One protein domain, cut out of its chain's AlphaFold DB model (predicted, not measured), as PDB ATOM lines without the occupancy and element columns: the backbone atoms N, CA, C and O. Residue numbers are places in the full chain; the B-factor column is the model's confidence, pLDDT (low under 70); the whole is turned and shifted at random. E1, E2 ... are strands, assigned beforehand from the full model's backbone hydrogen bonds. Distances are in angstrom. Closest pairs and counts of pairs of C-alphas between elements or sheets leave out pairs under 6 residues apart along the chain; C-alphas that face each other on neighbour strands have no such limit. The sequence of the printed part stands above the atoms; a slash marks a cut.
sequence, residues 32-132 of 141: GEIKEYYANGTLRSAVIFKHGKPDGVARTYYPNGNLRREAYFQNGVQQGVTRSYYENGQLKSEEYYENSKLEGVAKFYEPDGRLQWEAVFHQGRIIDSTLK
ATOM      1  N   GLY A  32      -5.320 -42.565  -2.973       86.12
ATOM      2  CA  GLY A  32      -4.339 -42.695  -1.895       86.12
ATOM      3  C   GLY A  32      -4.816 -42.177  -0.542       86.12
ATOM      4  O   GLY A  32      -5.962 -41.772  -0.362       86.12
ATOM      5  N   GLU A  33      -3.919 -42.232   0.437       93.38
ATOM      6  CA  GLU A  33      -4.178 -41.790   1.806       93.38
ATOM      7  C   GLU A  33      -3.899 -40.285   1.940       93.38
ATOM      8  O   GLU A  33      -2.765 -39.835   1.777       93.38
ATOM      9  N   ILE A  34      -4.928 -39.504   2.264       94.00
ATOM     10  CA  ILE A  34      -4.798 -38.082   2.588       94.00
ATOM     11  C   ILE A  34      -4.626 -37.949   4.097       94.00
ATOM     12  O   ILE A  34      -5.439 -38.469   4.863       94.00
ATOM     13  N   LYS A  35      -3.576 -37.234   4.516       96.75
ATOM     14  CA  LYS A  35      -3.266 -36.962   5.921       96.75
ATOM     15  C   LYS A  35      -3.348 -35.479   6.217       96.75
ATOM     16  O   LYS A  35      -2.848 -34.658   5.453       96.75
ATOM     17  N   GLU A  36      -3.908 -35.158   7.371       97.31
ATOM     18  CA  GLU A  36      -3.878 -33.813   7.928       97.31
ATOM     19  C   GLU A  36      -3.193 -33.851   9.285       97.31
ATOM     20  O   GLU A  36      -3.283 -34.845  10.006       97.31
ATOM     21  N   TYR A  37      -2.558 -32.747   9.660       98.25
ATOM     22  CA  TYR A  37      -1.812 -32.626  10.907       98.25
ATOM     23  C   TYR A  37      -2.322 -31.437  11.724       98.25
ATOM     24  O   TYR A  37      -2.905 -30.483  11.198       98.25
ATOM     25  N   TYR A  38      -2.138 -31.518  13.033       97.38
ATOM     26  CA  TYR A  38      -2.274 -30.390  13.944       97.38
ATOM     27  C   TYR A  38      -1.083 -29.432  13.794       97.38
ATOM     28  O   TYR A  38      -0.049 -29.790  13.233       97.38
ATOM     29  N   ALA A  39      -1.203 -28.217  14.337       97.06
ATOM     30  CA  ALA A  39      -0.130 -27.215  14.284       97.06
ATOM     31  C   ALA A  39       1.170 -27.679  14.973       97.06
ATOM     32  O   ALA A  39       2.252 -27.248  14.597       97.06
ATOM     33  N   ASN A  40       1.065 -28.584  15.951       95.06
ATOM     34  CA  ASN A  40       2.203 -29.203  16.637       95.06
ATOM     35  C   ASN A  40       2.848 -30.364  15.850       95.06
ATOM     36  O   ASN A  40       3.773 -30.991  16.357       95.06
ATOM     37  N   GLY A  41       2.356 -30.683  14.648       97.44
ATOM     38  CA  GLY A  41       2.850 -31.781  13.814       97.44
ATOM     39  C   GLY A  41       2.237 -33.154  14.109       97.44
ATOM     40  O   GLY A  41       2.501 -34.093  13.361       97.44
ATOM     41  N   THR A  42       1.390 -33.303  15.134       98.19
ATOM     42  CA  THR A  42       0.697 -34.574  15.405       98.19
ATOM     43  C   THR A  42      -0.312 -34.883  14.295       98.19
ATOM     44  O   THR A  42      -1.025 -33.991  13.831       98.19
ATOM     45  N   LEU A  43      -0.412 -36.150  13.878       98.19
ATOM     46  CA  LEU A  43      -1.415 -36.596  12.905       98.19
ATOM     47  C   LEU A  43      -2.826 -36.285  13.425       98.19
ATOM     48  O   LEU A  43      -3.162 -36.642  14.546       98.19
ATOM     49  N   ARG A  44      -3.651 -35.618  12.618       98.50
ATOM     50  CA  ARG A  44      -5.031 -35.226  12.950       98.50
ATOM     51  C   ARG A  44      -6.048 -36.160  12.316       98.50
ATOM     52  O   ARG A  44      -7.025 -36.551  12.960       98.50
ATOM     53  N   SER A  45      -5.835 -36.501  11.053       98.31
ATOM     54  CA  SER A  45      -6.713 -37.376  10.285       98.31
ATOM     55  C   SER A  45      -5.927 -38.109   9.204       98.31
ATOM     56  O   SER A  45      -4.900 -37.625   8.730       98.31
ATOM     57  N   ALA A  46      -6.406 -39.294   8.845       97.75
ATOM     58  CA  ALA A  46      -5.912 -40.075   7.724       97.75
ATOM     59  C   ALA A  46      -7.104 -40.761   7.051       97.75
ATOM     60  O   ALA A  46      -7.857 -41.471   7.719       97.75
ATOM     61  N   VAL A  47      -7.312 -40.518   5.758       97.06
ATOM     62  CA  VAL A  47      -8.472 -41.026   5.012       97.06
ATOM     63  C   VAL A  47      -8.010 -41.578   3.674       97.06
ATOM     64  O   VAL A  47      -7.311 -40.893   2.929       97.06
ATOM     65  N   ILE A  48      -8.412 -42.807   3.358       94.94
ATOM     66  CA  ILE A  48      -8.136 -43.420   2.055       94.94
ATOM     67  C   ILE A  48      -9.178 -42.930   1.049       94.94
ATOM     68  O   ILE A  48     -10.378 -43.049   1.291       94.94
ATOM     69  N   PHE A  49      -8.718 -42.382  -0.073       92.56
ATOM     70  CA  PHE A  49      -9.551 -41.959  -1.191       92.56
ATOM     71  C   PHE A  49      -9.315 -42.830  -2.425       92.56
ATOM     72  O   PHE A  49      -8.184 -43.212  -2.743       92.56
ATOM     73  N   LYS A  50     -10.399 -43.086  -3.156       91.69
ATOM     74  CA  LYS A  50     -10.400 -43.702  -4.482       91.69
ATOM     75  C   LYS A  50     -11.386 -42.944  -5.369       91.69
ATOM     76  O   LYS A  50     -12.543 -42.760  -5.002       91.69
ATOM     77  N   HIS A  51     -10.928 -42.483  -6.534       88.50
ATOM     78  CA  HIS A  51     -11.745 -41.735  -7.505       88.50
ATOM     79  C   HIS A  51     -12.508 -40.540  -6.893       88.50
ATOM     80  O   HIS A  51     -13.687 -40.329  -7.175       88.50
ATOM     81  N   GLY A  52     -11.860 -39.778  -6.010       87.25
ATOM     82  CA  GLY A  52     -12.467 -38.578  -5.415       87.25
ATOM     83  C   GLY A  52     -13.339 -38.842  -4.194       87.25
ATOM     84  O   GLY A  52     -13.852 -37.891  -3.612       87.25
ATOM     85  N   LYS A  53     -13.513 -40.102  -3.779       93.44
ATOM     86  CA  LYS A  53     -14.393 -40.475  -2.665       93.44
ATOM     87  C   LYS A  53     -13.637 -41.239  -1.578       93.44
ATOM     88  O   LYS A  53     -12.738 -42.003  -1.923       93.44
ATOM     89  N   PRO A  54     -14.007 -41.083  -0.293       94.94
ATOM     90  CA  PRO A  54     -13.505 -41.947   0.770       94.94
ATOM     91  C   PRO A  54     -13.807 -43.419   0.464       94.94
ATOM     92  O   PRO A  54     -14.960 -43.785   0.241       94.94
ATOM     93  N   ASP A  55     -12.787 -44.262   0.428       96.25
ATOM     94  CA  ASP A  55     -12.908 -45.682   0.099       96.25
ATOM     95  C   ASP A  55     -11.815 -46.450   0.844       96.25
ATOM     96  O   ASP A  55     -10.651 -46.476   0.445       96.25
ATOM     97  N   GLY A  56     -12.185 -46.995   1.995       95.69
ATOM     98  CA  GLY A  56     -11.289 -47.609   2.953       95.69
ATOM     99  C   GLY A  56     -11.479 -47.056   4.359       95.69
ATOM    100  O   GLY A  56     -12.513 -46.490   4.721       95.69
ATOM    101  N   VAL A  57     -10.453 -47.249   5.179       96.44
ATOM    102  CA  VAL A  57     -10.458 -46.809   6.572       96.44
ATOM    103  C   VAL A  57     -10.178 -45.307   6.655       96.44
ATOM    104  O   VAL A  57      -9.264 -44.783   6.017       96.44
ATOM    105  N   ALA A  58     -10.957 -44.626   7.486       98.12
ATOM    106  CA  ALA A  58     -10.779 -43.243   7.883       98.12
ATOM    107  C   ALA A  58     -10.514 -43.183   9.390       98.12
ATOM    108  O   ALA A  58     -11.314 -43.670  10.194       98.12
ATOM    109  N   ARG A  59      -9.406 -42.555   9.777       98.75
ATOM    110  CA  ARG A  59      -9.004 -42.364  11.171       98.75
ATOM    111  C   ARG A  59      -8.903 -40.892  11.506       98.75
ATOM    112  O   ARG A  59      -8.474 -40.079  10.690       98.75
ATOM    113  N   THR A  60      -9.248 -40.561  12.739       98.75
ATOM    114  CA  THR A  60      -8.947 -39.259  13.329       98.75
ATOM    115  C   THR A  60      -8.324 -39.444  14.695       98.75
ATOM    116  O   THR A  60      -8.615 -40.434  15.363       98.75
ATOM    117  N   TYR A  61      -7.497 -38.493  15.109       98.81
ATOM    118  CA  TYR A  61      -6.682 -38.591  16.315       98.81
ATOM    119  C   TYR A  61      -6.813 -37.318  17.146       98.81
ATOM    120  O   TYR A  61      -7.127 -36.254  16.611       98.81
ATOM    121  N   TYR A  62      -6.605 -37.431  18.450       98.62
ATOM    122  CA  TYR A  62      -6.474 -36.309  19.374       98.62
ATOM    123  C   TYR A  62      -5.104 -35.617  19.226       98.62
ATOM    124  O   TYR A  62      -4.173 -36.215  18.683       98.62
ATOM    125  N   PRO A  63      -4.930 -34.374  19.721       98.31
ATOM    126  CA  PRO A  63      -3.638 -33.677  19.678       98.31
ATOM    127  C   PRO A  63      -2.494 -34.409  20.396       98.31
ATOM    128  O   PRO A  63      -1.330 -34.204  20.047       98.31
ATOM    129  N   ASN A  64      -2.826 -35.270  21.368       97.31
ATOM    130  CA  ASN A  64      -1.885 -36.151  22.065       97.31
ATOM    131  C   ASN A  64      -1.463 -37.389  21.242       97.31
ATOM    132  O   ASN A  64      -0.629 -38.163  21.696       97.31
ATOM    133  N   GLY A  65      -2.030 -37.581  20.045       98.12
ATOM    134  CA  GLY A  65      -1.736 -38.694  19.139       98.12
ATOM    135  C   GLY A  65      -2.642 -39.914  19.308       98.12
ATOM    136  O   GLY A  65      -2.614 -40.802  18.456       98.12
ATOM    137  N   ASN A  66      -3.485 -39.960  20.343       98.50
ATOM    138  CA  ASN A  66      -4.376 -41.095  20.565       98.50
ATOM    139  C   ASN A  66      -5.479 -41.141  19.508       98.50
ATOM    140  O   ASN A  66      -6.013 -40.111  19.085       98.50
ATOM    141  N   LEU A  67      -5.842 -42.353  19.084       98.69
ATOM    142  CA  LEU A  67      -6.938 -42.564  18.146       98.69
ATOM    143  C   LEU A  67      -8.232 -42.015  18.754       98.69
ATOM    144  O   LEU A  67      -8.571 -42.330  19.885       98.69
ATOM    145  N   ARG A  68      -8.946 -41.186  17.996       98.81
ATOM    146  CA  ARG A  68     -10.232 -40.598  18.387       98.81
ATOM    147  C   ARG A  68     -11.400 -41.332  17.752       98.81
ATOM    148  O   ARG A  68     -12.419 -41.550  18.397       98.81
ATOM    149  N   ARG A  69     -11.272 -41.678  16.470       98.75
ATOM    150  CA  ARG A  69     -12.323 -42.358  15.708       98.75
ATOM    151  C   ARG A  69     -11.724 -43.156  14.568       98.75
ATOM    152  O   ARG A  69     -10.841 -42.645  13.882       98.75
ATOM    153  N   GLU A  70     -12.261 -44.342  14.336       98.69
ATOM    154  CA  GLU A  70     -12.017 -45.169  13.158       98.69
ATOM    155  C   GLU A  70     -13.363 -45.537  12.528       98.69
ATOM    156  O   GLU A  70     -14.275 -45.985  13.221       98.69
ATOM    157  N   ALA A  71     -13.495 -45.312  11.225       98.50
ATOM    158  CA  ALA A  71     -14.674 -45.664  10.442       98.50
ATOM    159  C   ALA A  71     -14.242 -46.234   9.092       98.50
ATOM    160  O   ALA A  71     -13.166 -45.902   8.593       98.50
ATOM    161  N   TYR A  72     -15.090 -47.054   8.483       97.31
ATOM    162  CA  TYR A  72     -14.868 -47.569   7.141       97.31
ATOM    163  C   TYR A  72     -15.857 -46.942   6.154       97.31
ATOM    164  O   TYR A  72     -17.025 -46.706   6.469       97.31
ATOM    165  N   PHE A  73     -15.361 -46.640   4.959       97.94
ATOM    166  CA  PHE A  73     -16.131 -46.095   3.855       97.94
ATOM    167  C   PHE A  73     -15.957 -46.970   2.621       97.94
ATOM    168  O   PHE A  73     -14.874 -47.484   2.367       97.94
ATOM    169  N   GLN A  74     -17.007 -47.089   1.821       97.44
ATOM    170  CA  GLN A  74     -16.974 -47.731   0.516       97.44
ATOM    171  C   GLN A  74     -17.625 -46.788  -0.494       97.44
ATOM    172  O   GLN A  74     -18.791 -46.424  -0.341       97.44
ATOM    173  N   ASN A  75     -16.880 -46.357  -1.517       95.69
ATOM    174  CA  ASN A  75     -17.357 -45.396  -2.524       95.69
ATOM    175  C   ASN A  75     -18.001 -44.115  -1.937       95.69
ATOM    176  O   ASN A  75     -18.966 -43.579  -2.489       95.69
ATOM    177  N   GLY A  76     -17.470 -43.616  -0.822       96.81
ATOM    178  CA  GLY A  76     -17.942 -42.427  -0.108       96.81
ATOM    179  C   GLY A  76     -19.100 -42.668   0.861       96.81
ATOM    180  O   GLY A  76     -19.561 -41.720   1.492       96.81
ATOM    181  N   VAL A  77     -19.564 -43.909   1.001       98.19
ATOM    182  CA  VAL A  77     -20.663 -44.288   1.897       98.19
ATOM    183  C   VAL A  77     -20.087 -44.970   3.129       98.19
ATOM    184  O   VAL A  77     -19.260 -45.867   2.996       98.19
ATOM    185  N   GLN A  78     -20.501 -44.556   4.325       98.12
ATOM    186  CA  GLN A  78     -20.016 -45.169   5.560       98.12
ATOM    187  C   GLN A  78     -20.644 -46.556   5.731       98.12
ATOM    188  O   GLN A  78     -21.858 -46.713   5.575       98.12
ATOM    189  N   GLN A  79     -19.809 -47.544   6.043       98.12
ATOM    190  CA  GLN A  79     -20.199 -48.946   6.173       98.12
ATOM    191  C   GLN A  79     -19.441 -49.602   7.329       98.12
ATOM    192  O   GLN A  79     -18.299 -49.247   7.624       98.12
ATOM    193  N   GLY A  80     -20.048 -50.615   7.935       97.25
ATOM    194  CA  GLY A  80     -19.414 -51.456   8.937       97.25
ATOM    195  C   GLY A  80     -19.265 -50.801  10.308       97.25
ATOM    196  O   GLY A  80     -19.917 -49.810  10.646       97.25
ATOM    197  N   VAL A  81     -18.393 -51.394  11.120       97.62
ATOM    198  CA  VAL A  81     -18.161 -50.959  12.497       97.62
ATOM    199  C   VAL A  81     -17.374 -49.651  12.518       97.62
ATOM    200  O   VAL A  81     -16.312 -49.518  11.913       97.62
ATOM    201  N   THR A  82     -17.898 -48.691  13.261       98.50
ATOM    202  CA  THR A  82     -17.262 -47.433  13.622       98.50
ATOM    203  C   THR A  82     -16.973 -47.452  15.110       98.50
ATOM    204  O   THR A  82     -17.848 -47.760  15.918       98.50
ATOM    205  N   ARG A  83     -15.742 -47.105  15.476       98.81
ATOM    206  CA  ARG A  83     -15.324 -46.993  16.873       98.81
ATOM    207  C   ARG A  83     -14.889 -45.578  17.167       98.81
ATOM    208  O   ARG A  83     -14.114 -44.999  16.404       98.81
ATOM    209  N   SER A  84     -15.350 -45.050  18.288       98.81
ATOM    210  CA  SER A  84     -14.841 -43.806  18.856       98.81
ATOM    211  C   SER A  84     -14.190 -44.098  20.194       98.81
ATOM    212  O   SER A  84     -14.610 -45.009  20.905       98.81
ATOM    213  N   TYR A  85     -13.191 -43.308  20.557       98.88
ATOM    214  CA  TYR A  85     -12.407 -43.493  21.772       98.88
ATOM    215  C   TYR A  85     -12.325 -42.179  22.540       98.88
ATOM    216  O   TYR A  85     -12.425 -41.098  21.954       98.88
ATOM    217  N   TYR A  86     -12.156 -42.273  23.851       98.69
ATOM    218  CA  TYR A  86     -11.786 -41.156  24.706       98.69
ATOM    219  C   TYR A  86     -10.306 -40.804  24.533       98.69
ATOM    220  O   TYR A  86      -9.509 -41.589  24.024       98.69
ATOM    221  N   GLU A  87      -9.913 -39.619  25.001       98.31
ATOM    222  CA  GLU A  87      -8.526 -39.152  24.903       98.31
ATOM    223  C   GLU A  87      -7.543 -40.014  25.715       98.31
ATOM    224  O   GLU A  87      -6.364 -40.071  25.375       98.31
ATOM    225  N   ASN A  88      -8.028 -40.752  26.724       97.50
ATOM    226  CA  ASN A  88      -7.262 -41.764  27.466       97.50
ATOM    227  C   ASN A  88      -7.094 -43.099  26.704       97.50
ATOM    228  O   ASN A  88      -6.500 -44.031  27.239       97.50
ATOM    229  N   GLY A  89      -7.623 -43.206  25.479       98.06
ATOM    230  CA  GLY A  89      -7.564 -44.396  24.628       98.06
ATOM    231  C   GLY A  89      -8.657 -45.435  24.892       98.06
ATOM    232  O   GLY A  89      -8.749 -46.411  24.149       98.06
ATOM    233  N   GLN A  90      -9.505 -45.250  25.907       98.50
ATOM    234  CA  GLN A  90     -10.595 -46.185  26.174       98.50
ATOM    235  C   GLN A  90     -11.717 -46.058  25.142       98.50
ATOM    236  O   GLN A  90     -11.993 -44.972  24.628       98.50
ATOM    237  N   LEU A  91     -12.370 -47.180  24.836       98.62
ATOM    238  CA  LEU A  91     -13.486 -47.221  23.895       98.62
ATOM    239  C   LEU A  91     -14.635 -46.360  24.429       98.62
ATOM    240  O   LEU A  91     -15.051 -46.518  25.568       98.62
ATOM    241  N   LYS A  92     -15.137 -45.457  23.590       98.81
ATOM    242  CA  LYS A  92     -16.259 -44.564  23.889       98.81
ATOM    243  C   LYS A  92     -17.545 -45.058  23.246       98.81
ATOM    244  O   LYS A  92     -18.594 -45.056  23.884       98.81
ATOM    245  N   SER A  93     -17.466 -45.483  21.990       98.69
ATOM    246  CA  SER A  93     -18.596 -46.083  21.291       98.69
ATOM    247  C   SER A  93     -18.149 -47.131  20.286       98.69
ATOM    248  O   SER A  93     -17.077 -47.019  19.686       98.69
ATOM    249  N   GLU A  94     -18.990 -48.143  20.106       98.69
ATOM    250  CA  GLU A  94     -18.930 -49.085  18.994       98.69
ATOM    251  C   GLU A  94     -20.304 -49.112  18.330       98.69
ATOM    252  O   GLU A  94     -21.313 -49.420  18.964       98.69
ATOM    253  N   GLU A  95     -20.337 -48.734  17.061       98.56
ATOM    254  CA  GLU A  95     -21.550 -48.474  16.293       98.56
ATOM    255  C   GLU A  95     -21.430 -49.178  14.944       98.56
ATOM    256  O   GLU A  95     -20.360 -49.150  14.338       98.56
ATOM    257  N   TYR A  96     -22.499 -49.787  14.438       98.12
ATOM    258  CA  TYR A  96     -22.500 -50.369  13.097       98.12
ATOM    259  C   TYR A  96     -23.314 -49.499  12.141       98.12
ATOM    260  O   TYR A  96     -24.413 -49.046  12.465       98.12
ATOM    261  N   TYR A  97     -22.742 -49.238  10.967       98.44
ATOM    262  CA  TYR A  97     -23.368 -48.451   9.917       98.44
ATOM    263  C   TYR A  97     -23.616 -49.300   8.678       98.44
ATOM    264  O   TYR A  97     -22.723 -50.000   8.202       98.44
ATOM    265  N   GLU A  98     -24.802 -49.156   8.105       98.31
ATOM    266  CA  GLU A  98     -25.139 -49.657   6.783       98.31
ATOM    267  C   GLU A  98     -25.693 -48.506   5.942       98.31
ATOM    268  O   GLU A  98     -26.657 -47.837   6.318       98.31
ATOM    269  N   ASN A  99     -25.064 -48.235   4.800       97.69
ATOM    270  CA  ASN A  99     -25.443 -47.139   3.903       97.69
ATOM    271  C   ASN A  99     -25.538 -45.777   4.615       97.69
ATOM    272  O   ASN A  99     -26.503 -45.028   4.445       97.69
ATOM    273  N   SER A 100     -24.531 -45.471   5.440       97.94
ATOM    274  CA  SER A 100     -24.459 -44.262   6.275       97.94
ATOM    275  C   SER A 100     -25.573 -44.118   7.324       97.94
ATOM    276  O   SER A 100     -25.728 -43.040   7.901       97.94
ATOM    277  N   LYS A 101     -26.328 -45.179   7.620       98.38
ATOM    278  CA  LYS A 101     -27.327 -45.208   8.696       98.38
ATOM    279  C   LYS A 101     -26.892 -46.172   9.788       98.38
ATOM    280  O   LYS A 101     -26.338 -47.218   9.480       98.38
ATOM    281  N   LEU A 102     -27.159 -45.826  11.047       97.69
ATOM    282  CA  LEU A 102     -26.975 -46.768  12.151       97.69
ATOM    283  C   LEU A 102     -27.906 -47.966  11.973       97.69
ATOM    284  O   LEU A 102     -29.100 -47.792  11.708       97.69
ATOM    285  N   GLU A 103     -27.346 -49.152  12.149       98.44
ATOM    286  CA  GLU A 103     -28.036 -50.426  11.999       98.44
ATOM    287  C   GLU A 103     -27.488 -51.414  13.039       98.44
ATOM    288  O   GLU A 103     -26.290 -51.439  13.313       98.44
ATOM    289  N   GLY A 104     -28.352 -52.226  13.641       97.50
ATOM    290  CA  GLY A 104     -27.952 -53.193  14.661       97.50
ATOM    291  C   GLY A 104     -27.604 -52.561  16.012       97.50
ATOM    292  O   GLY A 104     -28.107 -51.501  16.379       97.50
ATOM    293  N   VAL A 105     -26.786 -53.258  16.800       97.19
ATOM    294  CA  VAL A 105     -26.474 -52.866  18.180       97.19
ATOM    295  C   VAL A 105     -25.378 -51.801  18.201       97.19
ATOM    296  O   VAL A 105     -24.284 -52.022  17.685       97.19
ATOM    297  N   ALA A 106     -25.648 -50.688  18.873       98.25
ATOM    298  CA  ALA A 106     -24.663 -49.690  19.258       98.25
ATOM    299  C   ALA A 106     -24.415 -49.750  20.769       98.25
ATOM    300  O   ALA A 106     -25.347 -49.923  21.559       98.25
ATOM    301  N   LYS A 107     -23.154 -49.592  21.169       98.50
ATOM    302  CA  LYS A 107     -22.715 -49.605  22.569       98.50
ATOM    303  C   LYS A 107     -21.960 -48.329  22.887       98.50
ATOM    304  O   LYS A 107     -21.098 -47.914  22.114       98.50
ATOM    305  N   PHE A 108     -22.240 -47.760  24.051       98.25
ATOM    306  CA  PHE A 108     -21.631 -46.534  24.550       98.25
ATOM    307  C   PHE A 108     -21.109 -46.771  25.958       98.25
ATOM    308  O   PHE A 108     -21.797 -47.351  26.801       98.25
ATOM    309  N   TYR A 109     -19.884 -46.331  26.200       97.94
ATOM    310  CA  TYR A 109     -19.132 -46.609  27.415       97.94
ATOM    311  C   TYR A 109     -18.742 -45.303  28.099       97.94
ATOM    312  O   TYR A 109     -18.628 -44.271  27.446       97.94
ATOM    313  N   GLU A 110     -18.511 -45.372  29.402       97.25
ATOM    314  CA  GLU A 110     -17.933 -44.297  30.205       97.25
ATOM    315  C   GLU A 110     -16.405 -44.200  30.013       97.25
ATOM    316  O   GLU A 110     -15.779 -45.154  29.540       97.25
ATOM    317  N   PRO A 111     -15.760 -43.098  30.450       97.06
ATOM    318  CA  PRO A 111     -14.301 -42.945  30.399       97.06
ATOM    319  C   PRO A 111     -13.491 -43.921  31.265       97.06
ATOM    320  O   PRO A 111     -12.264 -43.827  31.241       97.06
ATOM    321  N   ASP A 112     -14.151 -44.762  32.072       95.69
ATOM    322  CA  ASP A 112     -13.557 -45.862  32.848       95.69
ATOM    323  C   ASP A 112     -13.748 -47.245  32.183       95.69
ATOM    324  O   ASP A 112     -13.270 -48.255  32.703       95.69
ATOM    325  N   GLY A 113     -14.416 -47.290  31.022       95.81
ATOM    326  CA  GLY A 113     -14.641 -48.486  30.212       95.81
ATOM    327  C   GLY A 113     -15.950 -49.207  30.528       95.81
ATOM    328  O   GLY A 113     -16.283 -50.203  29.879       95.81
ATOM    329  N   ARG A 114     -16.726 -48.723  31.502       96.12
ATOM    330  CA  ARG A 114     -18.013 -49.313  31.873       96.12
ATOM    331  C   ARG A 114     -19.059 -49.048  30.793       96.12
ATOM    332  O   ARG A 114     -19.289 -47.903  30.419       96.12
ATOM    333  N   LEU A 115     -19.739 -50.095  30.320       96.69
ATOM    334  CA  LEU A 115     -20.840 -49.960  29.359       96.69
ATOM    335  C   LEU A 115     -21.969 -49.145  29.992       96.69
ATOM    336  O   LEU A 115     -22.598 -49.632  30.922       96.69
ATOM    337  N   GLN A 116     -22.234 -47.946  29.487       96.38
ATOM    338  CA  GLN A 116     -23.255 -47.032  29.991       96.38
ATOM    339  C   GLN A 116     -24.615 -47.304  29.350       96.38
ATOM    340  O   GLN A 116     -25.640 -47.322  30.030       96.38
ATOM    341  N   TRP A 117     -24.626 -47.508  28.034       97.19
ATOM    342  CA  TRP A 117     -25.847 -47.555  27.241       97.19
ATOM    343  C   TRP A 117     -25.665 -48.477  26.037       97.19
ATOM    344  O   TRP A 117     -24.623 -48.460  25.382       97.19
ATOM    345  N   GLU A 118     -26.680 -49.285  25.749       97.62
ATOM    346  CA  GLU A 118     -26.785 -50.029  24.494       97.62
ATOM    347  C   GLU A 118     -28.124 -49.719  23.828       97.62
ATOM    348  O   GLU A 118     -29.132 -49.520  24.512       97.62
ATOM    349  N   ALA A 119     -28.141 -49.682  22.501       97.88
ATOM    350  CA  ALA A 119     -29.360 -49.493  21.732       97.88
ATOM    351  C   ALA A 119     -29.320 -50.278  20.426       97.88
ATOM    352  O   ALA A 119     -28.263 -50.433  19.816       97.88
ATOM    353  N   VAL A 120     -30.481 -50.757  19.993       98.06
ATOM    354  CA  VAL A 120     -30.676 -51.396  18.693       98.06
ATOM    355  C   VAL A 120     -31.215 -50.350  17.734       98.06
ATOM    356  O   VAL A 120     -32.229 -49.714  18.016       98.06
ATOM    357  N   PHE A 121     -30.554 -50.185  16.597       98.19
ATOM    358  CA  PHE A 121     -30.953 -49.271  15.543       98.19
ATOM    359  C   PHE A 121     -31.433 -50.022  14.306       98.19
ATOM    360  O   PHE A 121     -30.895 -51.067  13.949       98.19
ATOM    361  N   HIS A 122     -32.412 -49.441  13.620       98.19
ATOM    362  CA  HIS A 122     -32.796 -49.830  12.270       98.19
ATOM    363  C   HIS A 122     -33.011 -48.573  11.433       98.19
ATOM    364  O   HIS A 122     -33.802 -47.691  11.796       98.19
ATOM    365  N   GLN A 123     -32.294 -48.458  10.316       97.75
ATOM    366  CA  GLN A 123     -32.356 -47.300   9.419       97.75
ATOM    367  C   GLN A 123     -32.140 -45.961  10.149       97.75
ATOM    368  O   GLN A 123     -32.797 -44.958   9.847       97.75
ATOM    369  N   GLY A 124     -31.222 -45.946  11.118       96.75
ATOM    370  CA  GLY A 124     -30.884 -44.770  11.919       96.75
ATOM    371  C   GLY A 124     -31.866 -44.439  13.045       96.75
ATOM    372  O   GLY A 124     -31.665 -43.441  13.734       96.75
ATOM    373  N   ARG A 125     -32.916 -45.242  13.257       97.44
ATOM    374  CA  ARG A 125     -33.880 -45.055  14.352       97.44
ATOM    375  C   ARG A 125     -33.648 -46.075  15.452       97.44
ATOM    376  O   ARG A 125     -33.414 -47.239  15.154       97.44
ATOM    377  N   ILE A 126     -33.762 -45.639  16.702       97.00
ATOM    378  CA  ILE A 126     -33.739 -46.531  17.862       97.00
ATOM    379  C   ILE A 126     -35.000 -47.398  17.829       97.00
ATOM    380  O   ILE A 126     -36.109 -46.879  17.711       97.00
ATOM    381  N   ILE A 127     -34.807 -48.707  17.930       98.06
ATOM    382  CA  ILE A 127     -35.853 -49.720  18.080       98.06
ATOM    383  C   ILE A 127     -35.985 -50.127  19.545       98.06
ATOM    384  O   ILE A 127     -37.095 -50.263  20.047       98.06
ATOM    385  N   ASP A 128     -34.853 -50.282  20.227       96.75
ATOM    386  CA  ASP A 128     -34.790 -50.618  21.645       96.75
ATOM    387  C   ASP A 128     -33.545 -49.986  22.269       96.75
ATOM    388  O   ASP A 128     -32.560 -49.719  21.574       96.75
ATOM    389  N   SER A 129     -33.580 -49.722  23.571       95.38
ATOM    390  CA  SER A 129     -32.418 -49.211  24.286       95.38
ATOM    391  C   SER A 129     -32.440 -49.571  25.763       95.38
ATOM    392  O   SER A 129     -33.485 -49.544  26.408       95.38
ATOM    393  N   THR A 130     -31.263 -49.840  26.319       95.12
ATOM    394  CA  THR A 130     -31.082 -50.149  27.735       95.12
ATOM    395  C   THR A 130     -29.987 -49.270  28.326       95.12
ATOM    396  O   THR A 130     -28.829 -49.324  27.906       95.12
ATOM    397  N   LEU A 131     -30.336 -48.488  29.351       92.44
ATOM    398  CA  LEU A 131     -29.365 -47.797  30.199       92.44
ATOM    399  C   LEU A 131     -28.876 -48.753  31.292       92.44
ATOM    400  O   LEU A 131     -29.678 -49.372  31.995       92.44
ATOM    401  N   LYS A 132     -27.560 -48.877  31.453       89.50
ATOM    402  CA  LYS A 132     -26.956 -49.713  32.490       89.50
ATOM    403  C   LYS A 132     -26.678 -48.856  33.725       89.50
ATOM    404  O   LYS A 132     -25.749 -48.048  33.748       89.50
TER     405      LYS A 132
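AT A GLANCE: This is residues 32 to 132 of the 141 residues of an uncharacterized protein of Chlorobium sp. 445 (UniProt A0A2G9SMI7). One flat, single-layered sheet of nine strands zigzags from one edge to the other, each strand folding back beside the one before, like a ribbon laid in side-by-side hairpins. The slab is twisted, and nothing with a named element covers either face. The printed part has 101 residues, no named helix and nine named strands, E1 to E9 in chain order, which is also the sheet's order, all antiparallel; the class is all strand. It is only just compact, close to loose, with a radius of gyration of the C-alphas of 14.9 A, and spans 40 by 33 by 13 A.

IN THESE COORDINATES: E1, residues 32 to 37, begins at C-alpha 32 at (-4.339, -42.695, -1.895) and is 16.5 A long. E2, residues 43 to 50, measures 20.8 A, and E3, residues 53 to 61, 20.6 A. E4, residues 67 to 74, is 20.9 A long. E5, residues 77 to 85, is 21.5 A long and begins at (-20.663, -44.288, 1.897). E6, residues 91 to 98, measures 20.8 A; E7, residues 104 to 109, 16.8 A; E8, residues 115 to 122, 20.9 A. E9, residues 125 to 131, is 16.7 A long and ends at C-alpha 131 at (-29.365, -47.797, 30.199).

HOW THE PARTS SIT: The nine strands form a meander, each strand the antiparallel neighbour of the one before, and each two in succession are a hairpin. E1, an edge strand, stands at 160 degrees to E2, with N 34 and O 47 at 2.8 A. E2 and E3 have N 46 and O 59 at 2.9 A. E3 bends by 89 degrees at residue 56; its N 58 and O 71 of E4 are within hydrogen-bond range at 2.8 A. E4 and E5 have N 70 and O 83 at 2.9 A. E5 bends by 83 degrees at residue 80, and its N 82 is 2.7 A from O 95 of E6. E6 and E7 have N 94 and O 107 at 2.9 A; residues 97 to 98 of E6 also pair antiparallel with residues 101 to 102. E7 and E8 have N 106 and O 119 at 2.8 A. E8 stands at 160 degrees to E9, the other edge strand, with N 120 and O 128 at 2.8 A. E1 and E9 are apart.

THE WHOLE: The two C-alphas farthest apart, those of His 51 and Lys 132, are 43.5 A apart. The printed part has no cut, and its eight links between strands are tight. The mean pLDDT of the printed part is 97.0, and no printed residue is under 70.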